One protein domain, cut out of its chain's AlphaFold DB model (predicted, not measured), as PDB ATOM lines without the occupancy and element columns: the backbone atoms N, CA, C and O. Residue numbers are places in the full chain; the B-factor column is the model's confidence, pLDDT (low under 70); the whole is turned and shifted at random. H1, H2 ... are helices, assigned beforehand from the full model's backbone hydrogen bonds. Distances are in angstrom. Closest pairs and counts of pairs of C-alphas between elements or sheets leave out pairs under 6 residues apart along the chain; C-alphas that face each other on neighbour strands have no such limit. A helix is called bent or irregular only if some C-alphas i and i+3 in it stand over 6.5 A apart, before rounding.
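Overview. This is residues 498 to 551 and 564 to 588 of the 615 residues of an uncharacterized protein of Aphanomyces euteiches (UniProt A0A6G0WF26). Bent helix H2 makes two pairs, arm H2a with H1 and arm H2b with H3; H4 is at the bend. The printed part has 79 residues, 64 of them in four named helices, H1 to H4 in order along the chain, with no named strand; its class is all helix. It is compact, C-alpha radius of gyration 11.5 A, spanning 32 by 24 by 23 A.

Arrangement. H2, by its hydrogen bonds one helix, is bent into H2a, residues 519 to 535, and H2b, 538 to 545, C-alphas 535 and 538 being 8.4 A apart. H3, residues 566 to 578, touches H2b, opposite ways at a shallow tilt of 28 degrees, C-alphas 566 and 545 closest at 4.5 A. H1, residues 498 to 517, makes a hairpin with H2a, C-alphas 515 and 522 closest. H4, residues 585 to 588, touches both arms. Every O i to N i+4 pair is within hydrogen-bond range in H2b and H3.

Along the chain. H1 runs 27.0 A from C-alpha 498, (128.296, 145.872, 77.382), and H4 ends at C-alpha 588, (126.547, 148.591, 63.581).

Size, cuts and confidence. Residues 552 to 563 are cut out, a 16.8 A gap between C-alphas; pLDDT is low at 547 to 551 and 583 to 588.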
ATOM      1  N   THR A 498     128.125 144.418  77.250       72.19
ATOM      2  CA  THR A 498     128.296 145.872  77.382       72.19
ATOM      3  C   THR A 498     129.550 146.234  78.179       72.19
ATOM      4  O   THR A 498     130.301 147.117  77.770       72.19
ATOM      5  N   SER A 499     129.839 145.510  79.270       73.56
ATOM      6  CA  SER A 499     131.094 145.665  80.024       73.56
ATOM      7  C   SER A 499     132.306 145.322  79.155       73.56
ATOM      8  O   SER A 499     133.266 146.087  79.111       73.56
ATOM      9  N   ARG A 500     132.223 144.238  78.374       75.50
ATOM     10  CA  ARG A 500     133.287 143.849  77.438       75.50
ATOM     11  C   ARG A 500     133.510 144.889  76.333       75.50
ATOM     12  O   ARG A 500     134.652 145.128  75.965       75.50
ATOM     13  N   TYR A 501     132.454 145.531  75.828       81.06
ATOM     14  CA  TYR A 501     132.574 146.623  74.851       81.06
ATOM     15  C   TYR A 501     133.242 147.872  75.450       81.06
ATOM     16  O   TYR A 501     134.148 148.436  74.839       81.06
ATOM     17  N   ARG A 502     132.869 148.268  76.676       75.44
ATOM     18  CA  ARG A 502     133.507 149.389  77.395       75.44
ATOM     19  C   ARG A 502     134.996 149.127  77.657       75.44
ATOM     20  O   ARG A 502     135.813 150.029  77.487       75.44
ATOM     21  N   ASP A 503     135.361 147.891  77.990       78.31
ATOM     22  CA  ASP A 503     136.761 147.478  78.135       78.31
ATOM     23  C   ASP A 503     137.535 147.564  76.811       78.31
ATOM     24  O   ASP A 503     138.668 148.028  76.789       78.31
ATOM     25  N   ILE A 504     136.929 147.162  75.688       81.88
ATOM     26  CA  ILE A 504     137.558 147.259  74.360       81.88
ATOM     27  C   ILE A 504     137.850 148.724  74.006       81.88
ATOM     28  O   ILE A 504     138.957 149.042  73.575       81.88
ATOM     29  N   VAL A 505     136.889 149.625  74.234       80.38
ATOM     30  CA  VAL A 505     137.062 151.065  73.977       80.38
ATOM     31  C   VAL A 505     138.174 151.655  74.850       80.38
ATOM     32  O   VAL A 505     138.988 152.432  74.354       80.38
ATOM     33  N   THR A 506     138.249 151.278  76.131       79.88
ATOM     34  CA  THR A 506     139.302 151.776  77.034       79.88
ATOM     35  C   THR A 506     140.680 151.217  76.686       79.88
ATOM     36  O   THR A 506     141.650 151.969  76.706       79.88
ATOM     37  N   ILE A 507     140.780 149.942  76.294       79.69
ATOM     38  CA  ILE A 507     142.039 149.333  75.839       79.69
ATOM     39  C   ILE A 507     142.539 150.036  74.580       79.69
ATOM     40  O   ILE A 507     143.681 150.479  74.554       79.69
ATOM     41  N   ILE A 508     141.690 150.207  73.562       81.31
ATOM     42  CA  ILE A 508     142.117 150.863  72.322       81.31
ATOM     43  C   ILE A 508     142.571 152.291  72.609       81.31
ATOM     44  O   ILE A 508     143.635 152.685  72.153       81.31
ATOM     45  N   ARG A 509     141.835 153.057  73.419       75.94
ATOM     46  CA  ARG A 509     142.235 154.434  73.740       75.94
ATOM     47  C   ARG A 509     143.543 154.503  74.527       75.94
ATOM     48  O   ARG A 509     144.378 155.338  74.200       75.94
ATOM     49  N   ASN A 510     143.773 153.600  75.477       79.31
ATOM     50  CA  ASN A 510     144.963 153.648  76.330       79.31
ATOM     51  C   ASN A 510     146.214 153.034  75.683       79.31
ATOM     52  O   ASN A 510     147.323 153.406  76.047       79.31
ATOM     53  N   THR A 511     146.062 152.083  74.757       79.25
ATOM     54  CA  THR A 511     147.197 151.343  74.178       79.25
ATOM     55  C   THR A 511     147.261 151.412  72.652       79.25
ATOM     56  O   THR A 511     147.909 150.562  72.048       79.25
ATOM     57  N   HIS A 512     146.601 152.378  71.997       77.56
ATOM     58  CA  HIS A 512     146.569 152.465  70.529       77.56
ATOM     59  C   HIS A 512     147.967 152.540  69.901       77.56
ATOM     60  O   HIS A 512     148.209 151.830  68.927       77.56
ATOM     61  N   GLU A 513     148.900 153.311  70.469       76.38
ATOM     62  CA  GLU A 513     150.256 153.461  69.920       76.38
ATOM     63  C   GLU A 513     151.031 152.136  69.911       76.38
ATOM     64  O   GLU A 513     151.583 151.729  68.893       76.38
ATOM     65  N   SER A 514     151.026 151.390  71.016       78.06
ATOM     66  CA  SER A 514     151.753 150.116  71.106       78.06
ATOM     67  C   SER A 514     151.025 148.966  70.400       78.06
ATOM     68  O   SER A 514     151.663 148.109  69.778       78.06
ATOM     69  N   MET A 515     149.689 148.955  70.447       81.25
ATOM     70  CA  MET A 515     148.850 147.908  69.861       81.25
ATOM     71  C   MET A 515     148.804 147.995  68.336       81.25
ATOM     72  O   MET A 515     148.895 146.966  67.669       81.25
ATOM     73  N   LEU A 516     148.662 149.196  67.768       77.81
ATOM     74  CA  LEU A 516     148.580 149.367  66.319       77.81
ATOM     75  C   LEU A 516     149.962 149.286  65.663       77.81
ATOM     76  O   LEU A 516     150.025 148.930  64.492       77.81
ATOM     77  N   THR A 517     151.064 149.510  66.374       80.19
ATOM     78  CA  THR A 517     152.412 149.404  65.783       80.19
ATOM     79  C   THR A 517     152.950 147.968  65.809       80.19
ATOM     80  O   THR A 517     153.617 147.539  64.869       80.19
ATOM     81  N   ASN A 518     152.611 147.171  66.833       83.69
ATOM     82  CA  ASN A 518     153.092 145.794  66.965       83.69
ATOM     83  C   ASN A 518     152.106 144.760  66.367       83.69
ATOM     84  O   ASN A 518     151.027 144.540  66.931       83.69
ATOM     85  N   PRO A 519     152.469 144.039  65.284       79.00
ATOM     86  CA  PRO A 519     151.566 143.093  64.628       79.00
ATOM     87  C   PRO A 519     151.172 141.909  65.522       79.00
ATOM     88  O   PRO A 519     150.067 141.385  65.384       79.00
ATOM     89  N   ALA A 520     152.027 141.490  66.460       77.62
ATOM     90  CA  ALA A 520     151.725 140.370  67.352       77.62
ATOM     91  C   ALA A 520     150.642 140.732  68.382       77.62
ATOM     92  O   ALA A 520     149.719 139.946  68.604       77.62
ATOM     93  N   LEU A 521     150.725 141.936  68.963       78.75
ATOM     94  CA  LEU A 521     149.736 142.441  69.921       78.75
ATOM     95  C   LEU A 521     148.400 142.739  69.235       78.75
ATOM     96  O   LEU A 521     147.350 142.389  69.770       78.75
ATOM     97  N   TRP A 522     148.440 143.298  68.020       82.69
ATOM     98  CA  TRP A 522     147.251 143.515  67.196       82.69
ATOM     99  C   TRP A 522     146.515 142.210  66.875       82.69
ATOM    100  O   TRP A 522     145.311 142.104  67.100       82.69
ATOM    101  N   MET A 523     147.231 141.186  66.394       82.50
ATOM    102  CA  MET A 523     146.610 139.900  66.066       82.50
ATOM    103  C   MET A 523     146.019 139.236  67.309       82.50
ATOM    104  O   MET A 523     144.903 138.723  67.251       82.50
ATOM    105  N   GLN A 524     146.726 139.282  68.441       81.00
ATOM    106  CA  GLN A 524     146.223 138.743  69.702       81.00
ATOM    107  C   GLN A 524     144.936 139.455  70.150       81.00
ATOM    108  O   GLN A 524     143.955 138.789  70.472       81.00
ATOM    109  N   PHE A 525     144.904 140.785  70.076       84.12
ATOM    110  CA  PHE A 525     143.721 141.584  70.387       84.12
ATOM    111  C   PHE A 525     142.517 141.227  69.500       84.12
ATOM    112  O   PHE A 525     141.413 140.999  70.003       84.12
ATOM    113  N   VAL A 526     142.721 141.113  68.184       84.81
ATOM    114  CA  VAL A 526     141.649 140.738  67.249       84.81
ATOM    115  C   VAL A 526     141.138 139.322  67.530       84.81
ATOM    116  O   VAL A 526     139.927 139.098  67.495       84.81
ATOM    117  N   PHE A 527     142.018 138.369  67.852       81.12
ATOM    118  CA  PHE A 527     141.605 137.011  68.218       81.12
ATOM    119  C   PHE A 527     140.804 136.971  69.523       81.12
ATOM    120  O   PHE A 527     139.784 136.282  69.579       81.12
ATOM    121  N   ASP A 528     141.218 137.730  70.537       79.62
ATOM    122  CA  ASP A 528     140.566 137.749  71.850       79.62
ATOM    123  C   ASP A 528     139.176 138.414  71.811       79.62
ATOM    124  O   ASP A 528     138.311 138.099  72.636       79.62
ATOM    125  N   HIS A 529     138.917 139.296  70.837       81.88
ATOM    126  CA  HIS A 529     137.672 140.072  70.723       81.88
ATOM    127  C   HIS A 529     136.871 139.837  69.429       81.88
ATOM    128  O   HIS A 529     135.892 140.549  69.186       81.88
ATOM    129  N   ARG A 530     137.217 138.812  68.637       81.69
ATOM    130  CA  ARG A 530     136.632 138.526  67.313       81.69
ATOM    131  C   ARG A 530     135.100 138.534  67.287       81.69
ATOM    132  O   ARG A 530     134.522 139.207  66.443       81.69
ATOM    133  N   ASP A 531     134.461 137.833  68.223       78.19
ATOM    134  CA  ASP A 531     132.998 137.659  68.246       78.19
ATOM    135  C   ASP A 531     132.233 138.985  68.403       78.19
ATOM    136  O   ASP A 531     131.115 139.125  67.910       78.19
ATOM    137  N   LEU A 532     132.819 139.949  69.126       77.69
ATOM    138  CA  LEU A 532     132.241 141.282  69.306       77.69
ATOM    139  C   LEU A 532     132.600 142.190  68.137       77.69
ATOM    140  O   LEU A 532     131.725 142.882  67.629       77.69
ATOM    141  N   LEU A 533     133.852 142.147  67.674       81.56
ATOM    142  CA  LEU A 533     134.283 142.924  66.515       81.56
ATOM    143  C   LEU A 533     133.428 142.598  65.285       81.56
ATOM    144  O   LEU A 533     132.989 143.513  64.608       81.56
ATOM    145  N   GLU A 534     133.068 141.336  65.049       80.62
ATOM    146  CA  GLU A 534     132.191 140.953  63.930       80.62
ATOM    147  C   GLU A 534     130.800 141.622  63.982       80.62
ATOM    148  O   GLU A 534     130.191 141.858  62.940       80.62
ATOM    149  N   GLN A 535     130.315 141.982  65.177       79.94
ATOM    150  CA  GLN A 535     128.983 142.558  65.403       79.94
ATOM    151  C   GLN A 535     128.991 144.089  65.542       79.94
ATOM    152  O   GLN A 535     128.016 144.731  65.161       79.94
ATOM    153  N   CYS A 536     130.049 144.696  66.091       78.56
ATOM    154  CA  CYS A 536     130.034 146.118  66.465       78.56
ATOM    155  C   CYS A 536     131.268 146.933  66.045       78.56
ATOM    156  O   CYS A 536     131.434 148.059  66.515       78.56
ATOM    157  N   TRP A 537     132.144 146.425  65.166       83.31
ATOM    158  CA  TRP A 537     133.380 147.143  64.820       83.31
ATOM    159  C   TRP A 537     133.161 148.499  64.127       83.31
ATOM    160  O   TRP A 537     133.941 149.417  64.363       83.31
ATOM    161  N   MET A 538     132.102 148.677  63.325       80.56
ATOM    162  CA  MET A 538     131.804 149.979  62.700       80.56
ATOM    163  C   MET A 538     131.367 151.007  63.744       80.56
ATOM    164  O   MET A 538     131.746 152.176  63.675       80.56
ATOM    165  N   ARG A 539     130.617 150.557  64.757       78.75
ATOM    166  CA  ARG A 539     130.242 151.398  65.895       78.75
ATOM    167  C   ARG A 539     131.448 151.732  66.769       78.75
ATOM    168  O   ARG A 539     131.581 152.867  67.199       78.75
ATOM    169  N   LEU A 540     132.363 150.782  66.948       80.88
ATOM    170  CA  LEU A 540     133.618 150.989  67.667       80.88
ATOM    171  C   LEU A 540     134.495 152.058  66.998       80.88
ATOM    172  O   LEU A 540     135.015 152.934  67.683       80.88
ATOM    173  N   VAL A 541     134.631 152.010  65.668       83.12
ATOM    174  CA  VAL A 541     135.345 153.032  64.880       83.12
ATOM    175  C   VAL A 541     134.684 154.399  65.066       83.12
ATOM    176  O   VAL A 541     135.373 155.363  65.386       83.12
ATOM    177  N   HIS A 542     133.355 154.467  64.957       81.62
ATOM    178  CA  HIS A 542     132.583 155.693  65.168       81.62
ATOM    179  C   HIS A 542     132.755 156.265  66.593       81.62
ATOM    180  O   HIS A 542     132.977 157.462  66.762       81.62
ATOM    181  N   ASP A 543     132.705 155.423  67.626       77.19
ATOM    182  CA  ASP A 543     132.837 155.835  69.032       77.19
ATOM    183  C   ASP A 543     134.268 156.304  69.375       77.19
ATOM    184  O   ASP A 543     134.473 157.115  70.283       77.19
ATOM    185  N   ILE A 544     135.284 155.823  68.652       80.31
ATOM    186  CA  ILE A 544     136.669 156.315  68.757       80.31
ATOM    187  C   ILE A 544     136.834 157.631  67.986       80.31
ATOM    188  O   ILE A 544     137.465 158.557  68.496       80.31
ATOM    189  N   GLN A 545     136.223 157.732  66.804       82.19
ATOM    190  CA  GLN A 545     136.275 158.911  65.940       82.19
ATOM    191  C   GLN A 545     135.612 160.134  66.587       82.19
ATOM    192  O   GLN A 545     136.187 161.218  66.566       82.19
ATOM    193  N   HIS A 546     134.436 159.958  67.197       75.31
ATOM    194  CA  HIS A 546     133.635 161.057  67.755       75.31
ATOM    195  C   HIS A 546     133.728 161.194  69.278       75.31
ATOM    196  O   HIS A 546     133.121 162.090  69.855       75.31
ATOM    197  N   GLY A 547     134.448 160.304  69.966       65.12
ATOM    198  CA  GLY A 547     134.591 160.362  71.423       65.12
ATOM    199  C   GLY A 547     133.361 159.886  72.216       65.12
ATOM    200  O   GLY A 547     133.499 159.597  73.409       65.12
ATOM    201  N   THR A 548     132.199 159.718  71.576       63.34
ATOM    202  CA  THR A 548     130.900 159.416  72.199       63.34
ATOM    203  C   THR A 548     130.748 157.951  72.615       63.34
ATOM    204  O   THR A 548     130.931 157.053  71.799       63.34
ATOM    205  N   THR A 549     130.315 157.688  73.851       56.19
ATOM    206  CA  THR A 549     129.711 156.397  74.229       56.19
ATOM    207  C   THR A 549     128.200 156.563  74.257       56.19
ATOM    208  O   THR A 549     127.710 157.328  75.081       56.19
ATOM    209  N   SER A 550     127.442 155.872  73.398       48.62
ATOM    210  CA  SER A 550     125.974 155.910  73.497       48.62
ATOM    211  C   SER A 550     125.504 155.192  74.757       48.62
ATOM    212  O   SER A 550     125.398 153.967  74.784       48.62
ATOM    213  N   SER A 551     125.308 155.985  75.804       40.69
ATOM    214  CA  SER A 551     124.652 155.665  77.068       40.69
ATOM    215  C   SER A 551     124.472 156.993  77.825       40.69
ATOM    216  O   SER A 551     125.135 157.224  78.830       40.69
ATOM    217  N   PRO A 564     138.451 163.100  71.050       75.88
ATOM    218  CA  PRO A 564     138.223 162.384  69.795       75.88
ATOM    219  C   PRO A 564     139.554 162.052  69.102       75.88
ATOM    220  O   PRO A 564     140.438 162.900  69.002       75.88
ATOM    221  N   LEU A 565     139.697 160.818  68.605       80.75
ATOM    222  CA  LEU A 565     140.930 160.310  67.981       80.75
ATOM    223  C   LEU A 565     140.655 159.852  66.532       80.75
ATOM    224  O   LEU A 565     140.616 158.646  66.263       80.75
ATOM    225  N   PRO A 566     140.461 160.785  65.577       78.38
ATOM    226  CA  PRO A 566     140.089 160.452  64.198       78.38
ATOM    227  C   PRO A 566     141.183 159.660  63.465       78.38
ATOM    228  O   PRO A 566     140.888 158.654  62.828       78.38
ATOM    229  N   HIS A 567     142.460 160.017  63.655       80.88
ATOM    230  CA  HIS A 567     143.588 159.316  63.029       80.88
ATOM    231  C   HIS A 567     143.678 157.834  63.444       80.88
ATOM    232  O   HIS A 567     143.960 156.952  62.631       80.88
ATOM    233  N   VAL A 568     143.380 157.539  64.713       82.25
ATOM    234  CA  VAL A 568     143.366 156.170  65.247       82.25
ATOM    235  C   VAL A 568     142.190 155.379  64.678       82.25
ATOM    236  O   VAL A 568     142.342 154.196  64.372       82.25
ATOM    237  N   ALA A 569     141.031 156.019  64.512       82.44
ATOM    238  CA  ALA A 569     139.846 155.402  63.930       82.44
ATOM    239  C   ALA A 569     140.071 155.006  62.460       82.44
ATOM    240  O   ALA A 569     139.730 153.884  62.077       82.44
ATOM    241  N   ASP A 570     140.716 155.866  61.669       83.44
ATOM    242  CA  ASP A 570     141.042 155.589  60.265       83.44
ATOM    243  C   ASP A 570     142.045 154.437  60.124       83.44
ATOM    244  O   ASP A 570     141.849 153.519  59.320       83.44
ATOM    245  N   LEU A 571     143.083 154.419  60.964       84.25
ATOM    246  CA  LEU A 571     144.088 153.356  60.969       84.25
ATOM    247  C   LEU A 571     143.491 152.017  61.434       84.25
ATOM    248  O   LEU A 571     143.759 150.965  60.845       84.25
ATOM    249  N   LEU A 572     142.627 152.045  62.451       84.81
ATOM    250  CA  LEU A 572     141.902 150.872  62.938       84.81
ATOM    251  C   LEU A 572     140.938 150.331  61.872       84.81
ATOM    252  O   LEU A 572     140.889 149.119  61.651       84.81
ATOM    253  N   ARG A 573     140.232 151.215  61.159       86.00
ATOM    254  CA  ARG A 573     139.362 150.858  60.031       86.00
ATOM    255  C   ARG A 573     140.153 150.189  58.908       86.00
ATOM    256  O   ARG A 573     139.764 149.109  58.466       86.00
ATOM    257  N   ALA A 574     141.282 150.766  58.498       85.75
ATOM    258  CA  ALA A 574     142.145 150.192  57.465       85.75
ATOM    259  C   ALA A 574     142.656 148.791  57.850       85.75
ATOM    260  O   ALA A 574     142.609 147.862  57.041       85.75
ATOM    261  N   LYS A 575     143.076 148.601  59.108       85.38
ATOM    262  CA  LYS A 575     143.576 147.305  59.598       85.38
ATOM    263  C   LYS A 575     142.500 146.237  59.747       85.38
ATOM    264  O   LYS A 575     142.776 145.070  59.477       85.38
ATOM    265  N   LEU A 576     141.289 146.598  60.168       84.75
ATOM    266  CA  LEU A 576     140.179 145.645  60.243       84.75
ATOM    267  C   LEU A 576     139.699 145.231  58.847       84.75
ATOM    268  O   LEU A 576     139.459 144.047  58.614       84.75
ATOM    269  N   ILE A 577     139.657 146.159  57.888       85.75
ATOM    270  CA  ILE A 577     139.351 145.829  56.488       85.75
ATOM    271  C   ILE A 577     140.425 144.895  55.907       85.75
ATOM    272  O   ILE A 577     140.081 143.889  55.287       85.75
ATOM    273  N   ALA A 578     141.712 145.148  56.178       84.12
ATOM    274  CA  ALA A 578     142.811 144.275  55.747       84.12
ATOM    275  C   ALA A 578     142.723 142.841  56.315       84.12
ATOM    276  O   ALA A 578     143.226 141.901  55.704       84.12
ATOM    277  N   LEU A 579     142.056 142.658  57.460       83.19
ATOM    278  CA  LEU A 579     141.798 141.352  58.079       83.19
ATOM    279  C   LEU A 579     140.498 140.678  57.597       83.19
ATOM    280  O   LEU A 579     140.177 139.580  58.055       83.19
ATOM    281  N   GLY A 580     139.765 141.299  56.667       80.94
ATOM    282  CA  GLY A 580     138.571 140.729  56.038       80.94
ATOM    283  C   GLY A 580     137.244 141.049  56.733       80.94
ATOM    284  O   GLY A 580     136.240 140.404  56.428       80.94
ATOM    285  N   PHE A 581     137.201 142.027  57.646       81.50
ATOM    286  CA  PHE A 581     135.935 142.507  58.213       81.50
ATOM    287  C   PHE A 581     135.166 143.328  57.162       81.50
ATOM    288  O   PHE A 581     135.650 144.348  56.675       81.50
ATOM    289  N   GLN A 582     133.961 142.877  56.794       77.31
ATOM    290  CA  GLN A 582     133.106 143.554  55.812       77.31
ATOM    291  C   GLN A 582     132.266 144.655  56.476       77.31
ATOM    292  O   GLN A 582     131.724 144.465  57.568       77.31
ATOM    293  N   ALA A 583     132.125 145.798  55.801       69.00
ATOM    294  CA  ALA A 583     131.271 146.908  56.227       69.00
ATOM    295  C   ALA A 583     129.791 146.606  55.919       69.00
ATOM    296  O   ALA A 583     129.175 147.218  55.052       69.00
ATOM    297  N   SER A 584     129.234 145.609  56.603       68.25
ATOM    298  CA  SER A 584     127.817 145.238  56.508       68.25
ATOM    299  C   SER A 584     126.985 146.015  57.540       68.25
ATOM    300  O   SER A 584     127.497 146.300  58.623       68.25
ATOM    301  N   PRO A 585     125.688 146.298  57.300       58.72
ATOM    302  CA  PRO A 585     124.822 146.997  58.266       58.72
ATOM    303  C   PRO A 585     124.695 146.265  59.617       58.72
ATOM    304  O   PRO A 585     124.437 146.883  60.645       58.72
ATOM    305  N   SER A 586     124.958 144.954  59.643       58.47
ATOM    306  CA  SER A 586     125.043 144.139  60.861       58.47
ATOM    307  C   SER A 586     126.247 144.461  61.760       58.47
ATOM    308  O   SER A 586     126.231 144.063  62.918       58.47
ATOM    309  N   ALA A 587     127.264 145.174  61.255       57.72
ATOM    310  CA  ALA A 587     128.450 145.606  62.006       57.72
ATOM    311  C   ALA A 587     128.216 146.878  62.853       57.72
ATOM    312  O   ALA A 587     129.124 147.330  63.557       57.72
ATOM    313  N   CYS A 588     127.009 147.455  62.778       60.06
ATOM    314  CA  CYS A 588     126.547 148.591  63.581       60.06
ATOM    315  C   CYS A 588     125.668 148.163  64.773       60.06
ATOM    316  O   CYS A 588     124.967 149.002  65.341       60.06
TER     317      CYS A 588